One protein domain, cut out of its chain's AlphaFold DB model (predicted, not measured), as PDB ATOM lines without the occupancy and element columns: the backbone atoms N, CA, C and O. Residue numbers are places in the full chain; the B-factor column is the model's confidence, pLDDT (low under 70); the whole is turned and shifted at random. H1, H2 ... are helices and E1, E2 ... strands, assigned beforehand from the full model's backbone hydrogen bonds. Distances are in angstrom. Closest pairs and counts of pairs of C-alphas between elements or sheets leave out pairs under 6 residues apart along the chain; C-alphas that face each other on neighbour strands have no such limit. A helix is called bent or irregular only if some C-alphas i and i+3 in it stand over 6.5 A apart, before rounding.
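AT A GLANCE: This is residues 8 to 77 of the 96 residues of a protein of Laodelphax striatellus (UniProt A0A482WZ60). A small hairpin of two strands, E1 and E2, sits away from two short helices, H1 and H2, and a long stretch with no named element folds back past H2 and H1 and runs on into a free tail, residues 72 to 77. The parts form an open, loose frame with no shared core, and the tail sticks out at the opposite end from the turn near Asn 56. The printed part has 70 residues, with two named strands followed by two named helices in the order E1, E2, H1, H2; the sheet, E1 - E2, is antiparallel. The class is mixed, helices and strands, with under half of the residues in named elements: helices hold 16 and strands 14. The whole is loose, with a radius of gyration of the C-alphas of 15.9 A and spans of 44 by 36 by 28 A.

IN THESE COORDINATES: E1 is residues 8 to 13, 15.2 A from first to last C-alpha, and begins at C-alpha 8 at (-24.837, -9.954, 5.647). E2 is residues 16 to 23, 20.7 A long, and bends by 56 degrees at residue 20. H1 is residues 31 to 37, 10.0 A long, beginning at C-alpha 31 at (-36.658, -13.099, 11.489). It is neither bent nor irregular, but only just: C-alphas 32 and 35 are 6.2 A apart. H2 is residues 42 to 50, 12.4 A long, and ends at C-alpha 50 at (-29.630, 2.815, 21.471). Residues 51 to 77 hold no named element.

HOW THE PARTS SIT: E1 and E2 form a hairpin, antiparallel at 159 degrees between their directions, with a tight link of 2 residues. C-alphas 12 and 17, which face each other, are 4.5 A apart. Across the pair, N 11 and O 18 are within hydrogen-bond range at 2.9 A, and so are N 20 and O 9 at 2.8 A. E1 is apart from H1 and from H2, and E2 is apart from H2. H1 and H2 are apart, but only just, with their closest C-alphas 8.3 A from each other. In H2 every O i to N i+4 pair is within hydrogen-bond range; in H1 1 of 3 is, beside 2 of 4 O i to N i+3 pairs.

THE WHOLE: The two C-alphas farthest apart are those of Asn 56 and Gly 76, at 47.2 A. The C-alphas of Ala 8 and Tyr 77, the first and last printed, are 25.4 A apart. The printed part has no cut. The link from H1 to H2 is tight, the link from E2 to H1 is short, and no link between named elements is long. The C-alphas of residues 51 to 77 lie 11 to 28 A from the mean of the C-alphas, and residues 72 to 77 stand free. The mean pLDDT of the printed part is 97.0, and no printed residue is under 70.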
ATOM      1  N   ALA A   8     -25.816  -9.662   6.686       96.94
ATOM      2  CA  ALA A   8     -24.837  -9.954   5.647       96.94
ATOM      3  C   ALA A   8     -25.240 -11.232   4.911       96.94
ATOM      4  O   ALA A   8     -25.217 -12.318   5.489       96.94
ATOM      5  N   GLY A   9     -25.578 -11.098   3.629       97.06
ATOM      6  CA  GLY A   9     -25.756 -12.244   2.746       97.06
ATOM      7  C   GLY A   9     -24.385 -12.821   2.411       97.06
ATOM      8  O   GLY A   9     -23.547 -12.121   1.839       97.06
ATOM      9  N   LEU A  10     -24.134 -14.076   2.783       97.62
ATOM     10  CA  LEU A  10     -22.836 -14.725   2.602       97.62
ATOM     11  C   LEU A  10     -22.934 -15.900   1.631       97.62
ATOM     12  O   LEU A  10     -23.840 -16.722   1.716       97.62
ATOM     13  N   MET A  11     -21.937 -16.014   0.757       98.00
ATOM     14  CA  MET A  11     -21.689 -17.193  -0.068       98.00
ATOM     15  C   MET A  11     -20.458 -17.924   0.464       98.00
ATOM     16  O   MET A  11     -19.384 -17.331   0.587       98.00
ATOM     17  N   LEU A  12     -20.588 -19.217   0.749       97.81
ATOM     18  CA  LEU A  12     -19.452 -20.064   1.111       97.81
ATOM     19  C   LEU A  12     -18.775 -20.558  -0.170       97.81
ATOM     20  O   LEU A  12     -19.360 -21.336  -0.921       97.81
ATOM     21  N   THR A  13     -17.552 -20.102  -0.439       98.06
ATOM     22  CA  THR A  13     -16.776 -20.533  -1.612       98.06
ATOM     23  C   THR A  13     -15.573 -21.377  -1.196       98.06
ATOM     24  O   THR A  13     -15.252 -21.496  -0.012       98.06
ATOM     25  N   LYS A  14     -14.873 -21.958  -2.180       98.19
ATOM     26  CA  LYS A  14     -13.626 -22.705  -1.945       98.19
ATOM     27  C   LYS A  14     -12.524 -21.843  -1.312       98.19
ATOM     28  O   LYS A  14     -11.700 -22.374  -0.579       98.19
ATOM     29  N   ASP A  15     -12.561 -20.531  -1.543       97.94
ATOM     30  CA  ASP A  15     -11.589 -19.560  -1.021       97.94
ATOM     31  C   ASP A  15     -12.093 -18.848   0.252       97.94
ATOM     32  O   ASP A  15     -11.587 -17.784   0.622       97.94
ATOM     33  N   GLY A  16     -13.131 -19.394   0.898       97.94
ATOM     34  CA  GLY A  16     -13.742 -18.858   2.116       97.94
ATOM     35  C   GLY A  16     -15.042 -18.067   1.889       97.94
ATOM     36  O   GLY A  16     -15.515 -17.931   0.759       97.94
ATOM     37  N   PRO A  17     -15.663 -17.549   2.966       98.06
ATOM     38  CA  PRO A  17     -16.911 -16.799   2.872       98.06
ATOM     39  C   PRO A  17     -16.708 -15.478   2.119       98.06
ATOM     40  O   PRO A  17     -15.754 -14.737   2.367       98.06
ATOM     41  N   LYS A  18     -17.626 -15.165   1.205       98.12
ATOM     42  CA  LYS A  18     -17.678 -13.898   0.464       98.12
ATOM     43  C   LYS A  18     -19.011 -13.210   0.731       98.12
ATOM     44  O   LYS A  18     -20.048 -13.868   0.765       98.12
ATOM     45  N   VAL A  19     -18.974 -11.893   0.909       98.12
ATOM     46  CA  VAL A  19     -20.188 -11.083   1.061       98.12
ATOM     47  C   VAL A  19     -20.831 -10.894  -0.309       98.12
ATOM     48  O   VAL A  19     -20.162 -10.466  -1.246       98.12
ATOM     49  N   LEU A  20     -22.118 -11.211  -0.402       97.69
ATOM     50  CA  LEU A  20     -22.961 -10.893  -1.551       97.69
ATOM     51  C   LEU A  20     -23.558  -9.498  -1.399       97.69
ATOM     52  O   LEU A  20     -23.477  -8.679  -2.308       97.69
ATOM     53  N   GLU A  21     -24.124  -9.225  -0.225       97.19
ATOM     54  CA  GLU A  21     -24.822  -7.981   0.066       97.19
ATOM     55  C   GLU A  21     -24.852  -7.680   1.563       97.19
ATOM     56  O   GLU A  21     -24.663  -8.559   2.410       97.19
ATOM     57  N   PHE A  22     -25.137  -6.417   1.872       97.06
ATOM     58  CA  PHE A  22     -25.458  -5.966   3.216       97.06
ATOM     59  C   PHE A  22     -26.874  -5.417   3.266       97.06
ATOM     60  O   PHE A  22     -27.344  -4.776   2.324       97.06
ATOM     61  N   ASN A  23     -27.513  -5.591   4.417       96.12
ATOM     62  CA  ASN A  23     -28.741  -4.900   4.743       96.12
ATOM     63  C   ASN A  23     -28.716  -4.325   6.163       96.12
ATOM     64  O   ASN A  23     -27.972  -4.785   7.025       96.12
ATOM     65  N   CYS A  24     -29.540  -3.306   6.396       95.75
ATOM     66  CA  CYS A  24     -29.575  -2.545   7.648       95.75
ATOM     67  C   CYS A  24     -30.829  -2.855   8.482       95.75
ATOM     68  O   CYS A  24     -31.262  -2.032   9.290       95.75
ATOM     69  N   ARG A  25     -31.457  -4.008   8.233       96.12
ATOM     70  CA  ARG A  25     -32.666  -4.476   8.911       96.12
ATOM     71  C   ARG A  25     -32.633  -5.993   9.063       96.12
ATOM     72  O   ARG A  25     -31.840  -6.674   8.416       96.12
ATOM     73  N   PHE A  26     -33.515  -6.483   9.914       96.81
ATOM     74  CA  PHE A  26     -33.875  -7.890  10.000       96.81
ATOM     75  C   PHE A  26     -34.409  -8.411   8.652       96.81
ATOM     76  O   PHE A  26     -35.086  -7.675   7.936       96.81
ATOM     77  N   GLY A  27     -34.057  -9.644   8.288       96.19
ATOM     78  CA  GLY A  27     -34.559 -10.284   7.070       96.19
ATOM     79  C   GLY A  27     -36.014 -10.731   7.225       96.19
ATOM     80  O   GLY A  27     -36.452 -11.017   8.338       96.19
ATOM     81  N   ASP A  28     -36.751 -10.772   6.125       96.44
ATOM     82  CA  ASP A  28     -38.085 -11.367   6.036       96.44
ATOM     83  C   ASP A  28     -38.007 -12.389   4.890       96.44
ATOM     84  O   ASP A  28     -37.722 -11.975   3.753       96.44
ATOM     85  N   PRO A  29     -38.166 -13.700   5.159       96.56
ATOM     86  CA  PRO A  29     -38.767 -14.301   6.361       96.56
ATOM     87  C   PRO A  29     -37.768 -14.860   7.404       96.56
ATOM     88  O   PRO A  29     -38.079 -15.786   8.157       96.56
ATOM     89  N   GLU A  30     -36.511 -14.405   7.429       97.75
ATOM     90  CA  GLU A  30     -35.495 -14.971   8.332       97.75
ATOM     91  C   GLU A  30     -35.758 -14.660   9.816       97.75
ATOM     92  O   GLU A  30     -35.344 -15.402  10.711       97.75
ATOM     93  N   THR A  31     -36.441 -13.558  10.110       97.44
ATOM     94  CA  THR A  31     -36.658 -13.099  11.489       97.44
ATOM     95  C   THR A  31     -37.655 -13.971  12.240       97.44
ATOM     96  O   THR A  31     -37.494 -14.201  13.441       97.44
ATOM     97  N   GLU A  32     -38.619 -14.531  11.514       97.56
ATOM     98  CA  GLU A  32     -39.649 -15.458  11.970       97.56
ATOM     99  C   GLU A  32     -39.055 -16.743  12.555       97.56
ATOM    100  O   GLU A  32     -39.703 -17.387  13.375       97.56
ATOM    101  N   VAL A  33     -37.826 -17.115  12.177       97.69
ATOM    102  CA  VAL A  33     -37.111 -18.258  12.773       97.69
ATOM    103  C   VAL A  33     -36.056 -17.841  13.793       97.69
ATOM    104  O   VAL A  33     -35.788 -18.596  14.726       97.69
ATOM    105  N   LEU A  34     -35.479 -16.642  13.668       96.94
ATOM    106  CA  LEU A  34     -34.464 -16.150  14.601       96.94
ATOM    107  C   LEU A  34     -35.069 -15.762  15.953       96.94
ATOM    108  O   LEU A  34     -34.651 -16.284  16.984       96.94
ATOM    109  N   LEU A  35     -36.061 -14.867  15.975       97.44
ATOM    110  CA  LEU A  35     -36.577 -14.316  17.234       97.44
ATOM    111  C   LEU A  35     -37.223 -15.356  18.165       97.44
ATOM    112  O   LEU A  35     -37.023 -15.238  19.372       97.44
ATOM    113  N   PRO A  36     -37.923 -16.407  17.691       96.94
ATOM    114  CA  PRO A  36     -38.430 -17.449  18.590       96.94
ATOM    115  C   PRO A  36     -37.338 -18.219  19.349       96.94
ATOM    116  O   PRO A  36     -37.594 -18.749  20.438       96.94
ATOM    117  N   LEU A  37     -36.130 -18.291  18.776       98.06
ATOM    118  CA  LEU A  37     -34.962 -18.941  19.373       98.06
ATOM    119  C   LEU A  37     -34.158 -18.002  20.279       98.06
ATOM    120  O   LEU A  37     -33.287 -18.478  21.008       98.06
ATOM    121  N   LEU A  38     -34.430 -16.697  20.253       98.25
ATOM    122  CA  LEU A  38     -33.803 -15.737  21.150       98.25
ATOM    123  C   LEU A  38     -34.284 -15.993  22.587       98.25
ATOM    124  O   LEU A  38     -35.484 -16.144  22.830       98.25
ATOM    125  N   ASP A  39     -33.340 -16.087  23.521       98.00
ATOM    126  CA  ASP A  39     -33.637 -16.291  24.945       98.00
ATOM    127  C   ASP A  39     -33.530 -14.980  25.734       98.00
ATOM    128  O   ASP A  39     -34.333 -14.704  26.621       98.00
ATOM    129  N   THR A  40     -32.576 -14.122  25.365       98.25
ATOM    130  CA  THR A  40     -32.455 -12.768  25.923       98.25
ATOM    131  C   THR A  40     -33.602 -11.864  25.476       98.25
ATOM    132  O   THR A  40     -33.998 -11.878  24.313       98.25
ATOM    133  N   ASP A  41     -34.095 -11.006  26.371       97.88
ATOM    134  CA  ASP A  41     -35.138 -10.037  26.031       97.88
ATOM    135  C   ASP A  41     -34.676  -9.093  24.904       97.88
ATOM    136  O   ASP A  41     -33.678  -8.369  25.015       97.88
ATOM    137  N   LEU A  42     -35.428  -9.087  23.803       97.62
ATOM    138  CA  LEU A  42     -35.171  -8.232  22.650       97.62
ATOM    139  C   LEU A  42     -35.188  -6.743  23.024       97.62
ATOM    140  O   LEU A  42     -34.406  -5.971  22.461       97.62
ATOM    141  N   TYR A  43     -36.033  -6.332  23.977       97.44
ATOM    142  CA  TYR A  43     -36.082  -4.953  24.461       97.44
ATOM    143  C   TYR A  43     -34.737  -4.524  25.047       97.44
ATOM    144  O   TYR A  43     -34.237  -3.450  24.703       97.44
ATOM    145  N   ASP A  44     -34.120  -5.365  25.879       97.62
ATOM    146  CA  ASP A  44     -32.842  -5.049  26.513       97.62
ATOM    147  C   ASP A  44     -31.725  -4.918  25.475       97.62
ATOM    148  O   ASP A  44     -30.945  -3.959  25.517       97.62
ATOM    149  N   ILE A  45     -31.702  -5.810  24.477       97.19
ATOM    150  CA  ILE A  45     -30.761  -5.743  23.349       97.19
ATOM    151  C   ILE A  45     -30.938  -4.428  22.582       97.19
ATOM    152  O   ILE A  45     -29.970  -3.689  22.374       97.19
ATOM    153  N   MET A  46     -32.169  -4.098  22.179       95.94
ATOM    154  CA  MET A  46     -32.458  -2.877  21.422       95.94
ATOM    155  C   MET A  46     -32.125  -1.617  22.227       95.94
ATOM    156  O   MET A  46     -31.492  -0.694  21.709       95.94
ATOM    157  N   LYS A  47     -32.474  -1.589  23.517       96.50
ATOM    158  CA  LYS A  47     -32.134  -0.493  24.428       96.50
ATOM    159  C   LYS A  47     -30.622  -0.314  24.538       96.50
ATOM    160  O   LYS A  47     -30.144   0.816  24.450       96.50
ATOM    161  N   ALA A  48     -29.862  -1.398  24.680       96.38
ATOM    162  CA  ALA A  48     -28.406  -1.344  24.745       96.38
ATOM    163  C   ALA A  48     -27.764  -0.903  23.422       96.38
ATOM    164  O   ALA A  48     -26.746  -0.206  23.445       96.38
ATOM    165  N   CYS A  49     -28.361  -1.226  22.271       95.75
ATOM    166  CA  CYS A  49     -27.970  -0.636  20.989       95.75
ATOM    167  C   CYS A  49     -28.154   0.890  21.006       95.75
ATOM    168  O   CYS A  49     -27.210   1.624  20.708       95.75
ATOM    169  N   CYS A  50     -29.330   1.380  21.414       95.50
ATOM    170  CA  CYS A  50     -29.630   2.815  21.471       95.50
ATOM    171  C   CYS A  50     -28.738   3.579  22.463       95.50
ATOM    172  O   CYS A  50     -28.342   4.711  22.188       95.50
ATOM    173  N   THR A  51     -28.384   2.969  23.599       96.06
ATOM    174  CA  THR A  51     -27.526   3.592  24.624       96.06
ATOM    175  C   THR A  51     -26.032   3.309  24.437       96.06
ATOM    176  O   THR A  51     -25.228   3.751  25.257       96.06
ATOM    177  N   LYS A  52     -25.633   2.615  23.357       95.31
ATOM    178  CA  LYS A  52     -24.243   2.199  23.062       95.31
ATOM    179  C   LYS A  52     -23.611   1.326  24.152       95.31
ATOM    180  O   LYS A  52     -22.402   1.360  24.379       95.31
ATOM    181  N   GLN A  53     -24.432   0.521  24.810       96.50
ATOM    182  CA  GLN A  53     -24.041  -0.410  25.864       96.50
ATOM    183  C   GLN A  53     -24.173  -1.876  25.440       96.50
ATOM    184  O   GLN A  53     -24.067  -2.750  26.290       96.50
ATOM    185  N   LEU A  54     -24.351  -2.170  24.143       95.69
ATOM    186  CA  LEU A  54     -24.509  -3.546  23.645       95.69
ATOM    187  C   LEU A  54     -23.387  -4.489  24.110       95.69
ATOM    188  O   LEU A  54     -23.652  -5.631  24.455       95.69
ATOM    189  N   LYS A  55     -22.149  -3.985  24.213       96.00
ATOM    190  CA  LYS A  55     -20.990  -4.732  24.739       96.00
ATOM    191  C   LYS A  55     -21.158  -5.254  26.179       96.00
ATOM    192  O   LYS A  55     -20.359  -6.077  26.604       96.00
ATOM    193  N   ASN A  56     -22.129  -4.734  26.931       96.12
ATOM    194  CA  ASN A  56     -22.417  -5.117  28.313       96.12
ATOM    195  C   ASN A  56     -23.538  -6.169  28.409       96.12
ATOM    196  O   ASN A  56     -23.839  -6.613  29.512       96.12
ATOM    197  N   ILE A  57     -24.176  -6.537  27.292       95.88
ATOM    198  CA  ILE A  57     -25.223  -7.562  27.250       95.88
ATOM    199  C   ILE A  57     -24.635  -8.860  26.704       95.88
ATOM    200  O   ILE A  57     -24.004  -8.868  25.647       95.88
ATOM    201  N   ASN A  58     -24.886  -9.962  27.410       97.00
ATOM    202  CA  ASN A  58     -24.683 -11.303  26.879       97.00
ATOM    203  C   ASN A  58     -25.965 -11.748  26.167       97.00
ATOM    204  O   ASN A  58     -26.989 -11.921  26.822       97.00
ATOM    205  N   ILE A  59     -25.922 -11.887  24.841       97.50
ATOM    206  CA  ILE A  59     -27.074 -12.349  24.058       97.50
ATOM    207  C   ILE A  59     -27.059 -13.875  24.027       97.50
ATOM    208  O   ILE A  59     -26.152 -14.490  23.464       97.50
ATOM    209  N   GLU A  60     -28.087 -14.470  24.611       98.12
ATOM    210  CA  GLU A  60     -28.288 -15.905  24.719       98.12
ATOM    211  C   GLU A  60     -29.410 -16.380  23.795       98.12
ATOM    212  O   GLU A  60     -30.384 -15.678  23.507       98.12
ATOM    213  N   TRP A  61     -29.242 -17.611  23.326       98.12
ATOM    214  CA  TRP A  61     -30.150 -18.289  22.416       98.12
ATOM    215  C   TRP A  61     -30.518 -19.641  23.012       98.12
ATOM    216  O   TRP A  61     -29.673 -20.319  23.611       98.12
ATOM    217  N   LYS A  62     -31.766 -20.056  22.808       98.06
ATOM    218  CA  LYS A  62     -32.259 -21.363  23.240       98.06
ATOM    219  C   LYS A  62     -31.435 -22.461  22.574       98.06
ATOM    220  O   LYS A  62     -31.236 -22.465  21.360       98.06
ATOM    221  N   LYS A  63     -30.943 -23.406  23.375       96.69
ATOM    222  CA  LYS A  63     -30.115 -24.529  22.910       96.69
ATOM    223  C   LYS A  63     -30.980 -25.754  22.624       96.69
ATOM    224  O   LYS A  63     -32.021 -25.932  23.247       96.69
ATOM    225  N   ASN A  64     -30.504 -26.629  21.734       96.38
ATOM    226  CA  ASN A  64     -31.174 -27.884  21.353       96.38
ATOM    227  C   ASN A  64     -32.597 -27.692  20.799       96.38
ATOM    228  O   ASN A  64     -33.451 -28.561  20.964       96.38
ATOM    229  N   LEU A  65     -32.849 -26.556  20.148       97.00
ATOM    230  CA  LEU A  65     -34.125 -26.228  19.530       97.00
ATOM    231  C   LEU A  65     -33.880 -25.732  18.104       97.00
ATOM    232  O   LEU A  65     -32.884 -25.059  17.841       97.00
ATOM    233  N   SER A  66     -34.804 -26.052  17.204       97.25
ATOM    234  CA  SER A  66     -34.806 -25.576  15.820       97.25
ATOM    235  C   SER A  66     -36.149 -24.918  15.527       97.25
ATOM    236  O   SER A  66     -37.183 -25.415  15.975       97.25
ATOM    237  N   ALA A  67     -36.139 -23.826  14.766       97.50
ATOM    238  CA  ALA A  67     -37.340 -23.147  14.291       97.50
ATOM    239  C   ALA A  67     -37.387 -23.189  12.762       97.50
ATOM    240  O   ALA A  67     -36.360 -23.057  12.097       97.50
ATOM    241  N   VAL A  68     -38.584 -23.385  12.215       97.44
ATOM    242  CA  VAL A  68     -38.850 -23.387  10.774       97.44
ATOM    243  C   VAL A  68     -40.094 -22.547  10.540       97.44
ATOM    244  O   VAL A  68     -41.069 -22.671  11.277       97.44
ATOM    245  N   THR A  69     -40.053 -21.710   9.509       97.19
ATOM    246  CA  THR A  69     -41.201 -20.936   9.041       97.19
ATOM    247  C   THR A  69     -41.535 -21.334   7.610       97.19
ATOM    248  O   THR A  69     -40.646 -21.683   6.830       97.19
ATOM    249  N   VAL A  70     -42.820 -21.303   7.269       96.81
ATOM    250  CA  VAL A  70     -43.317 -21.550   5.914       96.81
ATOM    251  C   VAL A  70     -44.206 -20.382   5.534       96.81
ATOM    252  O   VAL A  70     -45.205 -20.115   6.197       96.81
ATOM    253  N   ILE A  71     -43.849 -19.701   4.449       97.19
ATOM    254  CA  ILE A  71     -44.635 -18.585   3.935       97.19
ATOM    255  C   ILE A  71     -45.728 -19.116   3.012       97.19
ATOM    256  O   ILE A  71     -45.455 -19.806   2.029       97.19
ATOM    257  N   MET A  72     -46.973 -18.768   3.328       95.75
ATOM    258  CA  MET A  72     -48.113 -18.949   2.437       95.75
ATOM    259  C   MET A  72     -48.296 -17.670   1.619       95.75
ATOM    260  O   MET A  72     -48.585 -16.614   2.175       95.75
ATOM    261  N   ALA A  73     -48.114 -17.761   0.305       96.19
ATOM    262  CA  ALA A  73     -48.256 -16.624  -0.599       96.19
ATOM    263  C   ALA A  73     -49.567 -16.699  -1.394       96.19
ATOM    264  O   ALA A  73     -50.046 -17.785  -1.729       96.19
ATOM    265  N   SER A  74     -50.122 -15.535  -1.740       97.19
ATOM    266  CA  SER A  74     -51.274 -15.438  -2.639       97.19
ATOM    267  C   SER A  74     -50.972 -16.053  -4.006       97.19
ATOM    268  O   SER A  74     -49.838 -16.027  -4.497       97.19
ATOM    269  N   LYS A  75     -52.015 -16.559  -4.669       95.94
ATOM    270  CA  LYS A  75     -51.896 -17.121  -6.016       95.94
ATOM    271  C   LYS A  75     -51.308 -16.077  -6.973       95.94
ATOM    272  O   LYS A  75     -51.809 -14.958  -7.056       95.94
ATOM    273  N   GLY A  76     -50.282 -16.482  -7.723       95.31
ATOM    274  CA  GLY A  76     -49.623 -15.646  -8.733       95.31
ATOM    275  C   GLY A  76     -48.337 -14.954  -8.276       95.31
ATOM    276  O   GLY A  76     -47.688 -14.317  -9.107       95.31
ATOM    277  N   TYR A  77     -47.944 -15.093  -7.006       96.19
ATOM    278  CA  TYR A  77     -46.665 -14.577  -6.509       96.19
ATOM    279  C   TYR A  77     -45.469 -15.208  -7.265       96.19
ATOM    280  O   TYR A  77     -45.516 -16.411  -7.537       96.19
TER     281      TYR A  77